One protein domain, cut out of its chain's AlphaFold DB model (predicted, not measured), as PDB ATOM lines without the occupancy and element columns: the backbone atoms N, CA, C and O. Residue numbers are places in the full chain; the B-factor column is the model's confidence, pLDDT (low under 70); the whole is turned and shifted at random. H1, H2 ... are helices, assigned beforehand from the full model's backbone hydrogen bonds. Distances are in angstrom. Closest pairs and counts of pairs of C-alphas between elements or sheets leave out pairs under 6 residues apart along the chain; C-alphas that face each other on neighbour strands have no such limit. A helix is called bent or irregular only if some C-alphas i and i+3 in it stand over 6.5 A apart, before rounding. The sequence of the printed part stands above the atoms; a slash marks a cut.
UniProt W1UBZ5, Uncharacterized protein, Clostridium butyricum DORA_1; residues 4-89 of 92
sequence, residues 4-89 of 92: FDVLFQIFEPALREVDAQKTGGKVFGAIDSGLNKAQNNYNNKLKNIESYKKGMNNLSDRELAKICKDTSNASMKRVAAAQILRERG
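What this domain is: This is residues 4 to 89 of the 92 residues of an uncharacterized protein of Clostridium butyricum DORA_1 (UniProt W1UBZ5). One long helix, H2, makes the length of this model; H1 meets it at one end in a V-like corner, and at the other end the short helices H3 and H4 form a helical hairpin, of which H4 packs across H2. The long stretch of H2 between these two ends, residues 30 to 44, stands free, and so do residues 4 to 11 of H1. The printed part has 86 residues with four named helices, H1 to H4 in order, and no named strand: the class is all helix. It is extended, with a radius of gyration of the C-alphas of 20.6 A and spans of 60 by 23 by 21 A.

Where its parts are: H1, residues 4 to 22, begins at C-alpha 4 (186.701, 229.692, 194.743) and measures 24.7 A. It has a kink of 44 degrees near residue 11, and it is only just irregular: C-alphas 10 and 13 are 6.8 A apart. H2, residues 26 to 56, measures 44.7 A and begins at C-alpha 26 (207.783, 225.503, 184.776). H3 is residues 61 to 69, 12.4 A, and H4 is residues 75 to 87, 18.3 A, ending at C-alpha 87 (199.350, 237.672, 226.723).

How they stand to each other: H1 touches H2 with residues 16 to 20 alone, at a steep tilt of 53 degrees, opposite ways; the closest C-alphas, of Asp 19 and Val 27, are 6.5 A apart. H2 touches H4 with residues 45 to 56 alone, at a steep tilt of 60 degrees, the same way; the closest C-alphas, of Ile 49 and Ala 80, are 5.1 A apart. H3 and H4 touch as a hairpin, opposite ways at a tilt of 36 degrees, only just steep; the C-alphas of Cys 68 and Arg 78 are closest, at 4.5 A. H2 and H3 are close but not clearly touching. H1 is apart from H3 and H4. Every O i to N i+4 pair is within hydrogen-bond range in H2, H3 and H4, and 13 of 15 are in H1.

The domain as a whole: The outline is a rod, and the C-alphas farthest apart, of Gln 21 and Arg 62, are 60.3 A apart. The printed part has no cut, and its three links are tight. The mean pLDDT of the printed part is 87.0; residues 4 to 7 are under 70.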
ATOM      1  N   PHE A   4     185.478 229.617 195.540       66.88
ATOM      2  CA  PHE A   4     186.701 229.692 194.743       66.88
ATOM      3  C   PHE A   4     187.828 228.783 195.256       66.88
ATOM      4  O   PHE A   4     188.535 228.223 194.427       66.88
ATOM      5  N   ASP A   5     187.966 228.573 196.573       63.28
ATOM      6  CA  ASP A   5     188.955 227.629 197.123       63.28
ATOM      7  C   ASP A   5     188.620 226.195 196.697       63.28
ATOM      8  O   ASP A   5     189.501 225.435 196.307       63.28
ATOM      9  N   VAL A   6     187.332 225.840 196.732       69.81
ATOM     10  CA  VAL A   6     186.845 224.504 196.355       69.81
ATOM     11  C   VAL A   6     187.046 224.255 194.862       69.81
ATOM     12  O   VAL A   6     187.545 223.205 194.470       69.81
ATOM     13  N   LEU A   7     186.705 225.233 194.016       69.44
ATOM     14  CA  LEU A   7     186.935 225.129 192.574       69.44
ATOM     15  C   LEU A   7     188.433 225.035 192.264       69.44
ATOM     16  O   LEU A   7     188.841 224.181 191.483       69.44
ATOM     17  N   PHE A   8     189.267 225.848 192.913       71.88
ATOM     18  CA  PHE A   8     190.711 225.792 192.714       71.88
ATOM     19  C   PHE A   8     191.292 224.428 193.113       71.88
ATOM     20  O   PHE A   8     192.068 223.872 192.351       71.88
ATOM     21  N   GLN A   9     190.852 223.828 194.224       72.44
ATOM     22  CA  GLN A   9     191.287 222.485 194.641       72.44
ATOM     23  C   GLN A   9     190.931 221.380 193.634       72.44
ATOM     24  O   GLN A   9     191.675 220.411 193.500       72.44
ATOM     25  N   ILE A  10     189.812 221.513 192.917       75.94
ATOM     26  CA  ILE A  10     189.381 220.537 191.903       75.94
ATOM     27  C   ILE A  10     190.152 220.731 190.588       75.94
ATOM     28  O   ILE A  10     190.495 219.753 189.925       75.94
ATOM     29  N   PHE A  11     190.431 221.979 190.201       76.31
ATOM     30  CA  PHE A  11     191.064 222.300 188.917       76.31
ATOM     31  C   PHE A  11     192.596 222.386 188.970       76.31
ATOM     32  O   PHE A  11     193.239 222.222 187.934       76.31
ATOM     33  N   GLU A  12     193.200 222.611 190.139       78.94
ATOM     34  CA  GLU A  12     194.658 222.680 190.310       78.94
ATOM     35  C   GLU A  12     195.381 221.419 189.800       78.94
ATOM     36  O   GLU A  12     196.354 221.582 189.060       78.94
ATOM     37  N   PRO A  13     194.936 220.179 190.098       80.75
ATOM     38  CA  PRO A  13     195.615 218.976 189.617       80.75
ATOM     39  C   PRO A  13     195.621 218.894 188.088       80.75
ATOM     40  O   PRO A  13     196.665 218.659 187.483       80.75
ATOM     41  N   ALA A  14     194.481 219.186 187.456       81.38
ATOM     42  CA  ALA A  14     194.354 219.203 186.000       81.38
ATOM     43  C   ALA A  14     195.231 220.296 185.362       81.38
ATOM     44  O   ALA A  14     195.871 220.070 184.337       81.38
ATOM     45  N   LEU A  15     195.317 221.477 185.983       80.88
ATOM     46  CA  LEU A  15     196.193 222.558 185.524       80.88
ATOM     47  C   LEU A  15     197.680 222.209 185.690       80.88
ATOM     48  O   LEU A  15     198.475 222.537 184.808       80.88
ATOM     49  N   ARG A  16     198.062 221.518 186.771       81.38
ATOM     50  CA  ARG A  16     199.432 221.019 186.986       81.38
ATOM     51  C   ARG A  16     199.815 219.950 185.962       81.38
ATOM     52  O   ARG A  16     200.936 219.982 185.458       81.38
ATOM     53  N   GLU A  17     198.900 219.052 185.602       80.44
ATOM     54  CA  GLU A  17     199.123 218.069 184.531       80.44
ATOM     55  C   GLU A  17     199.307 218.737 183.163       80.44
ATOM     56  O   GLU A  17     200.238 218.402 182.426       80.44
ATOM     57  N   VAL A  18     198.477 219.734 182.839       83.31
ATOM     58  CA  VAL A  18     198.626 220.524 181.608       83.31
ATOM     59  C   VAL A  18     199.965 221.265 181.593       83.31
ATOM     60  O   VAL A  18     200.637 221.286 180.562       83.31
ATOM     61  N   ASP A  19     200.397 221.832 182.719       78.38
ATOM     62  CA  ASP A  19     201.693 222.504 182.833       78.38
ATOM     63  C   ASP A  19     202.874 221.537 182.658       78.38
ATOM     64  O   ASP A  19     203.829 221.837 181.934       78.38
ATOM     65  N   ALA A  20     202.792 220.343 183.250       80.56
ATOM     66  CA  ALA A  20     203.782 219.287 183.064       80.56
ATOM     67  C   ALA A  20     203.911 218.892 181.585       80.56
ATOM     68  O   ALA A  20     205.023 218.763 181.074       80.56
ATOM     69  N   GLN A  21     202.788 218.779 180.874       82.94
ATOM     70  CA  GLN A  21     202.765 218.397 179.460       82.94
ATOM     71  C   GLN A  21     203.167 219.530 178.505       82.94
ATOM     72  O   GLN A  21     203.774 219.268 177.467       82.94
ATOM     73  N   LYS A  22     202.814 220.787 178.807       83.81
ATOM     74  CA  LYS A  22     202.995 221.928 177.887       83.81
ATOM     75  C   LYS A  22     204.263 222.728 178.136       83.81
ATOM     76  O   LYS A  22     204.848 223.232 177.181       83.81
ATOM     77  N   THR A  23     204.684 222.873 179.389       78.12
ATOM     78  CA  THR A  23     205.850 223.697 179.750       78.12
ATOM     79  C   THR A  23     206.953 222.898 180.444       78.12
ATOM     80  O   THR A  23     208.044 223.432 180.664       78.12
ATOM     81  N   GLY A  24     206.692 221.627 180.768       83.00
ATOM     82  CA  GLY A  24     207.574 220.799 181.585       83.00
ATOM     83  C   GLY A  24     207.487 221.124 183.078       83.00
ATOM     84  O   GLY A  24     208.462 220.912 183.793       83.00
ATOM     85  N   GLY A  25     206.366 221.686 183.550       80.25
ATOM     86  CA  GLY A  25     206.152 222.010 184.967       80.25
ATOM     87  C   GLY A  25     206.763 223.345 185.413       80.25
ATOM     88  O   GLY A  25     206.989 223.566 186.605       80.25
ATOM     89  N   LYS A  26     207.094 224.239 184.472       80.06
ATOM     90  CA  LYS A  26     207.783 225.503 184.776       80.06
ATOM     91  C   LYS A  26     206.871 226.524 185.451       80.06
ATOM     92  O   LYS A  26     207.367 227.306 186.262       80.06
ATOM     93  N   VAL A  27     205.577 226.547 185.124       81.69
ATOM     94  CA  VAL A  27     204.642 227.545 185.667       81.69
ATOM     95  C   VAL A  27     204.363 227.238 187.131       81.69
ATOM     96  O   VAL A  27     204.596 228.094 187.986       81.69
ATOM     97  N   PHE A  28     203.964 226.007 187.449       82.19
ATOM     98  CA  PHE A  28     203.741 225.613 188.839       82.19
ATOM     99  C   PHE A  28     205.048 225.499 189.626       82.19
ATOM    100  O   PHE A  28     205.076 225.885 190.789       82.19
ATOM    101  N   GLY A  29     206.163 225.121 188.992       80.81
ATOM    102  CA  GLY A  29     207.481 225.168 189.632       80.81
ATOM    103  C   GLY A  29     207.899 226.586 190.057       80.81
ATOM    104  O   GLY A  29     208.461 226.774 191.140       80.81
ATOM    105  N   ALA A  30     207.596 227.609 189.250       81.12
ATOM    106  CA  ALA A  30     207.834 229.004 189.618       81.12
ATOM    107  C   ALA A  30     206.912 229.468 190.759       81.12
ATOM    108  O   ALA A  30     207.376 230.156 191.675       81.12
ATOM    109  N   ILE A  31     205.639 229.059 190.733       81.69
ATOM    110  CA  ILE A  31     204.662 229.337 191.796       81.69
ATOM    111  C   ILE A  31     205.117 228.704 193.117       81.69
ATOM    112  O   ILE A  31     205.241 229.410 194.117       81.69
ATOM    113  N   ASP A  32     205.455 227.415 193.116       83.75
ATOM    114  CA  ASP A  32     205.906 226.679 194.301       83.75
ATOM    115  C   ASP A  32     207.217 227.265 194.855       83.75
ATOM    116  O   ASP A  32     207.387 227.415 196.065       83.75
ATOM    117  N   SER A  33     208.143 227.684 193.984       84.12
ATOM    118  CA  SER A  33     209.374 228.381 194.389       84.12
ATOM    119  C   SER A  33     209.088 229.738 195.044       84.12
ATOM    120  O   SER A  33     209.685 230.081 196.070       84.12
ATOM    121  N   GLY A  34     208.152 230.512 194.485       83.12
ATOM    122  CA  GLY A  34     207.697 231.777 195.058       83.12
ATOM    123  C   GLY A  34     207.040 231.592 196.428       83.12
ATOM    124  O   GLY A  34     207.397 232.294 197.378       83.12
ATOM    125  N   LEU A  35     206.152 230.602 196.550       85.69
ATOM    126  CA  LEU A  35     205.495 230.228 197.803       85.69
ATOM    127  C   LEU A  35     206.511 229.783 198.860       85.69
ATOM    128  O   LEU A  35     206.483 230.294 199.977       85.69
ATOM    129  N   ASN A  36     207.477 228.936 198.497       88.44
ATOM    130  CA  ASN A  36     208.547 228.504 199.400       88.44
ATOM    131  C   ASN A  36     209.404 229.678 199.900       88.44
ATOM    132  O   ASN A  36     209.731 229.760 201.087       88.44
ATOM    133  N   LYS A  37     209.751 230.637 199.030       88.81
ATOM    134  CA  LYS A  37     210.476 231.856 199.435       88.81
ATOM    135  C   LYS A  37     209.648 232.724 200.379       88.81
ATOM    136  O   LYS A  37     210.180 233.216 201.378       88.81
ATOM    137  N   ALA A  38     208.360 232.903 200.084       84.06
ATOM    138  CA  ALA A  38     207.450 233.646 200.945       84.06
ATOM    139  C   ALA A  38     207.332 232.975 202.319       84.06
ATOM    140  O   ALA A  38     207.521 233.639 203.339       84.06
ATOM    141  N   GLN A  39     207.124 231.658 202.355       88.81
ATOM    142  CA  GLN A  39     207.046 230.866 203.580       88.81
ATOM    143  C   GLN A  39     208.332 230.966 204.406       88.81
ATOM    144  O   GLN A  39     208.268 231.229 205.605       88.81
ATOM    145  N   ASN A  40     209.507 230.850 203.784       91.69
ATOM    146  CA  ASN A  40     210.785 231.021 204.478       91.69
ATOM    147  C   ASN A  40     210.949 232.427 205.070       91.69
ATOM    148  O   ASN A  40     211.414 232.572 206.202       91.69
ATOM    149  N   ASN A  41     210.526 233.469 204.350       91.38
ATOM    150  CA  ASN A  41     210.537 234.837 204.867       91.38
ATOM    151  C   ASN A  41     209.596 234.991 206.075       91.38
ATOM    152  O   ASN A  41     209.989 235.557 207.095       91.38
ATOM    153  N   TYR A  42     208.381 234.441 206.002       89.00
ATOM    154  CA  TYR A  42     207.447 234.438 207.132       89.00
ATOM    155  C   TYR A  42     208.005 233.677 208.337       89.00
ATOM    156  O   TYR A  42     207.986 234.211 209.444       89.00
ATOM    157  N   ASN A  43     208.589 232.498 208.127       91.50
ATOM    158  CA  ASN A  43     209.226 231.714 209.185       91.50
ATOM    159  C   ASN A  43     210.373 232.483 209.856       91.50
ATOM    160  O   ASN A  43     210.480 232.487 211.081       91.50
ATOM    161  N   ASN A  44     211.204 233.186 209.082       93.12
ATOM    162  CA  ASN A  44     212.270 234.025 209.633       93.12
ATOM    163  C   ASN A  44     211.714 235.200 210.443       93.12
ATOM    164  O   ASN A  44     212.220 235.502 211.526       93.12
ATOM    165  N   LYS A  45     210.644 235.844 209.961       91.25
ATOM    166  CA  LYS A  45     209.970 236.912 210.708       91.25
ATOM    167  C   LYS A  45     209.388 236.403 212.027       91.25
ATOM    168  O   LYS A  45     209.570 237.059 213.048       91.25
ATOM    169  N   LEU A  46     208.750 235.232 212.025       90.75
ATOM    170  CA  LEU A  46     208.220 234.593 213.233       90.75
ATOM    171  C   LEU A  46     209.334 234.267 214.235       90.75
ATOM    172  O   LEU A  46     209.237 234.665 215.394       90.75
ATOM    173  N   LYS A  47     210.439 233.659 213.783       92.88
ATOM    174  CA  LYS A  47     211.615 233.395 214.631       92.88
ATOM    175  C   LYS A  47     212.184 234.671 215.259       92.88
ATOM    176  O   LYS A  47     212.533 234.680 216.436       92.88
ATOM    177  N   ASN A  48     212.254 235.763 214.497       92.50
ATOM    178  CA  ASN A  48     212.719 237.052 215.014       92.50
ATOM    179  C   ASN A  48     211.764 237.626 216.066       92.50
ATOM    180  O   ASN A  48     212.223 238.121 217.093       92.50
ATOM    181  N   ILE A  49     210.449 237.543 215.837       92.19
ATOM    182  CA  ILE A  49     209.435 237.953 216.818       92.19
ATOM    183  C   ILE A  49     209.603 237.151 218.113       92.19
ATOM    184  O   ILE A  49     209.683 237.749 219.182       92.19
ATOM    185  N   GLU A  50     209.731 235.825 218.035       92.62
ATOM    186  CA  GLU A  50     209.959 234.977 219.212       92.62
ATOM    187  C   GLU A  50     211.261 235.316 219.945       92.62
ATOM    188  O   GLU A  50     211.283 235.372 221.175       92.62
ATOM    189  N   SER A  51     212.340 235.578 219.205       94.31
ATOM    190  CA  SER A  51     213.620 236.004 219.776       94.31
ATOM    191  C   SER A  51     213.477 237.320 220.548       94.31
ATOM    192  O   SER A  51     213.865 237.409 221.716       94.31
ATOM    193  N   TYR A  52     212.816 238.320 219.948       93.81
ATOM    194  CA  TYR A  52     212.497 239.569 220.636       93.81
ATOM    195  C   TYR A  52     211.623 239.328 221.867       93.81
ATOM    196  O   TYR A  52     211.900 239.908 222.915       93.81
ATOM    197  N   LYS A  53     210.605 238.460 221.785       93.44
ATOM    198  CA  LYS A  53     209.752 238.143 222.936       93.44
ATOM    199  C   LYS A  53     210.564 237.600 224.109       93.44
ATOM    200  O   LYS A  53     210.406 238.089 225.224       93.44
ATOM    201  N   LYS A  54     211.467 236.645 223.860       92.25
ATOM    202  CA  LYS A  54     212.341 236.073 224.899       92.25
ATOM    203  C   LYS A  54     213.186 237.149 225.584       92.25
ATOM    204  O   LYS A  54     213.247 237.176 226.807       92.25
ATOM    205  N   GLY A  55     213.774 238.064 224.811       91.44
ATOM    206  CA  GLY A  55     214.576 239.169 225.353       91.44
ATOM    207  C   GLY A  55     213.764 240.246 226.086       91.44
ATOM    208  O   GLY A  55     214.307 240.952 226.928       91.44
ATOM    209  N   MET A  56     212.469 240.374 225.788       93.19
ATOM    210  CA  MET A  56     211.592 241.404 226.357       93.19
ATOM    211  C   MET A  56     210.666 240.885 227.464       93.19
ATOM    212  O   MET A  56     209.929 241.672 228.053       93.19
ATOM    213  N   ASN A  57     210.702 239.588 227.785       88.75
ATOM    214  CA  ASN A  57     209.769 238.983 228.736       88.75
ATOM    215  C   ASN A  57     209.906 239.529 230.170       88.75
ATOM    216  O   ASN A  57     208.955 239.468 230.940       88.75
ATOM    217  N   ASN A  58     211.063 240.103 230.507       90.62
ATOM    218  CA  ASN A  58     211.325 240.711 231.814       90.62
ATOM    219  C   ASN A  58     211.026 242.219 231.850       90.62
ATOM    220  O   ASN A  58     211.135 242.833 232.908       90.62
ATOM    221  N   LEU A  59     210.669 242.831 230.714       93.12
ATOM    222  CA  LEU A  59     210.341 244.254 230.659       93.12
ATOM    223  C   LEU A  59     208.972 244.524 231.285       93.12
ATOM    224  O   LEU A  59     208.050 243.702 231.204       93.12
ATOM    225  N   SER A  60     208.831 245.713 231.864       94.06
ATOM    226  CA  SER A  60     207.556 246.198 232.388       94.06
ATOM    227  C   SER A  60     206.573 246.526 231.261       94.06
ATOM    228  O   SER A  60     206.960 246.850 230.135       94.06
ATOM    229  N   ASP A  61     205.277 246.526 231.575       93.19
ATOM    230  CA  ASP A  61     204.232 246.860 230.598       93.19
ATOM    231  C   ASP A  61     204.408 248.273 230.023       93.19
ATOM    232  O   ASP A  61     204.146 248.521 228.845       93.19
ATOM    233  N   ARG A  62     204.935 249.206 230.828       93.00
ATOM    234  CA  ARG A  62     205.236 250.575 230.393       93.00
ATOM    235  C   ARG A  62     206.358 250.615 229.358       93.00
ATOM    236  O   ARG A  62     206.284 251.400 228.411       93.00
ATOM    237  N   GLU A  63     207.399 249.809 229.533       93.75
ATOM    238  CA  GLU A  63     208.504 249.705 228.575       93.75
ATOM    239  C   GLU A  63     208.045 249.040 227.280       93.75
ATOM    240  O   GLU A  63     208.305 249.566 226.199       93.75
ATOM    241  N   LEU A  64     207.275 247.955 227.380       93.62
ATOM    242  CA  LEU A  64     206.682 247.285 226.223       93.62
ATOM    243  C   LEU A  64     205.766 248.235 225.433       93.62
ATOM    244  O   LEU A  64     205.862 248.312 224.209       93.62
ATOM    245  N   ALA A  65     204.948 249.038 226.119       92.44
ATOM    246  CA  ALA A  65     204.082 250.027 225.479       92.44
ATOM    247  C   ALA A  65     204.872 251.137 224.763       92.44
ATOM    248  O   ALA A  65     204.452 251.596 223.698       92.44
ATOM    249  N   LYS A  66     206.022 251.562 225.311       94.56
ATOM    250  CA  LYS A  66     206.931 252.494 224.621       94.56
ATOM    251  C   LYS A  66     207.482 251.870 223.343       94.56
ATOM    252  O   LYS A  66     207.436 252.512 222.298       94.56
ATOM    253  N   ILE A  67     207.925 250.613 223.412       93.12
ATOM    254  CA  ILE A  67     208.435 249.878 222.248       93.12
ATOM    255  C   ILE A  67     207.361 249.792 221.161       93.12
ATOM    256  O   ILE A  67     207.663 250.082 220.009       93.12
ATOM    257  N   CYS A  68     206.108 249.471 221.506       90.88
ATOM    258  CA  CYS A  68     205.006 249.412 220.541       90.88
ATOM    259  C   CYS A  68     204.765 250.740 219.801       90.88
ATOM    260  O   CYS A  68     204.463 250.719 218.606       90.88
ATOM    261  N   LYS A  69     204.878 251.877 220.502       90.19
ATOM    262  CA  LYS A  69     204.583 253.217 219.962       90.19
ATOM    263  C   LYS A  69     205.733 253.826 219.165       90.19
ATOM    264  O   LYS A  69     205.495 254.664 218.302       90.19
ATOM    265  N   ASP A  70     206.963 253.423 219.452       93.00
ATOM    266  CA  ASP A  70     208.151 253.966 218.807       93.00
ATOM    267  C   ASP A  70     208.349 253.368 217.406       93.00
ATOM    268  O   ASP A  70     208.773 252.221 217.238       93.00
ATOM    269  N   THR A  71     208.043 254.170 216.385       89.69
ATOM    270  CA  THR A  71     208.109 253.799 214.967       89.69
ATOM    271  C   THR A  71     209.527 253.566 214.455       89.69
ATOM    272  O   THR A  71     209.671 252.912 213.421       89.69
ATOM    273  N   SER A  72     210.555 254.024 215.181       91.56
ATOM    274  CA  SER A  72     211.957 253.739 214.855       91.56
ATOM    275  C   SER A  72     212.337 252.282 215.146       91.56
ATOM    276  O   SER A  72     213.267 251.745 214.542       91.56
ATOM    277  N   ASN A  73     211.581 251.590 216.012       89.62
ATOM    278  CA  ASN A  73     211.785 250.168 216.256       89.62
ATOM    279  C   ASN A  73     211.331 249.317 215.064       89.62
ATOM    280  O   ASN A  73     210.258 249.521 214.476       89.62
ATOM    281  N   ALA A  74     212.106 248.261 214.799       90.25
ATOM    282  CA  ALA A  74     211.752 247.224 213.841       90.25
ATOM    283  C   ALA A  74     210.314 246.730 214.071       90.25
ATOM    284  O   ALA A  74     209.902 246.467 215.204       90.25
ATOM    285  N   SER A  75     209.548 246.567 212.988       89.25
ATOM    286  CA  SER A  75     208.138 246.154 213.052       89.25
ATOM    287  C   SER A  75     207.945 244.862 213.855       89.25
ATOM    288  O   SER A  75     207.057 244.791 214.698       89.25
ATOM    289  N   MET A  76     208.833 243.880 213.680       92.44
ATOM    290  CA  MET A  76     208.822 242.617 214.432       92.44
ATOM    291  C   MET A  76     209.001 242.813 215.943       92.44
ATOM    292  O   MET A  76     208.336 242.143 216.726       92.44
ATOM    293  N   LYS A  77     209.844 243.762 216.366       92.62
ATOM    294  CA  LYS A  77     210.045 244.091 217.786       92.62
ATOM    295  C   LYS A  77     208.785 244.720 218.386       92.62
ATOM    296  O   LYS A  77     208.386 244.369 219.493       92.62
ATOM    297  N   ARG A  78     208.111 245.596 217.631       93.31
ATOM    298  CA  ARG A  78     206.824 246.192 218.036       93.31
ATOM    299  C   ARG A  78     205.716 245.149 218.166       93.31
ATOM    300  O   ARG A  78     204.967 245.181 219.138       93.31
ATOM    301  N   VAL A  79     205.648 244.211 217.218       92.94
ATOM    302  CA  VAL A  79     204.701 243.085 217.246       92.94
ATOM    303  C   VAL A  79     204.978 242.163 218.434       92.94
ATOM    304  O   VAL A  79     204.045 241.811 219.147       92.94
ATOM    305  N   ALA A  80     206.242 241.826 218.698       93.69
ATOM    306  CA  ALA A  80     206.631 241.021 219.855       93.69
ATOM    307  C   ALA A  80     206.205 241.673 221.182       93.69
ATOM    308  O   ALA A  80     205.616 241.008 222.033       93.69
ATOM    309  N   ALA A  81     206.437 242.980 221.342       93.56
ATOM    310  CA  ALA A  81     206.005 243.714 222.529       93.56
ATOM    311  C   ALA A  81     204.471 243.744 222.670       93.56
ATOM    312  O   ALA A  81     203.951 243.525 223.763       93.56
ATOM    313  N   ALA A  82     203.743 243.932 221.565       93.25
ATOM    314  CA  ALA A  82     202.281 243.909 221.565       93.25
ATOM    315  C   ALA A  82     201.725 242.520 221.927       93.25
ATOM    316  O   ALA A  82     200.767 242.425 222.687       93.25
ATOM    317  N   GLN A  83     202.342 241.440 221.435       92.62
ATOM    318  CA  GLN A  83     201.958 240.074 221.797       92.62
ATOM    319  C   GLN A  83     202.147 239.806 223.290       92.62
ATOM    320  O   GLN A  83     201.238 239.267 223.908       92.62
ATOM    321  N   ILE A  84     203.265 240.240 223.885       92.44
ATOM    322  CA  ILE A  84     203.481 240.104 225.336       92.44
ATOM    323  C   ILE A  84     202.416 240.885 226.114       92.44
ATOM    324  O   ILE A  84     201.821 240.350 227.044       92.44
ATOM    325  N   LEU A  85     202.130 242.133 225.729       93.38
ATOM    326  CA  LEU A  85     201.086 242.933 226.381       93.38
ATOM    327  C   LEU A  85     199.699 242.283 226.271       93.38
ATOM    328  O   LEU A  85     198.914 242.362 227.214       93.38
ATOM    329  N   ARG A  86     199.401 241.627 225.143       93.00
ATOM    330  CA  ARG A  86     198.154 240.879 224.943       93.00
ATOM    331  C   ARG A  86     198.101 239.617 225.803       93.00
ATOM    332  O   ARG A  86     197.089 239.365 226.442       93.00
ATOM    333  N   GLU A  87     199.198 238.862 225.868       91.50
ATOM    334  CA  GLU A  87     199.350 237.672 226.723       91.50
ATOM    335  C   GLU A  87     199.225 238.016 228.213       91.50
ATOM    336  O   GLU A  87     198.677 237.234 228.984       91.50
ATOM    337  N   ARG A  88     199.666 239.216 228.606       91.38
ATOM    338  CA  ARG A  88     199.498 239.767 229.958       91.38
ATOM    339  C   ARG A  88     198.118 240.387 230.214       91.38
ATOM    340  O   ARG A  88     197.853 240.822 231.329       91.38
ATOM    341  N   GLY A  89     197.244 240.464 229.209       90.19
ATOM    342  CA  GLY A  89     195.899 241.038 229.336       90.19
ATOM    343  C   GLY A  89     195.846 242.570 229.415       90.19
ATOM    344  O   GLY A  89     194.800 243.125 229.747       90.19
TER     345      GLY A  89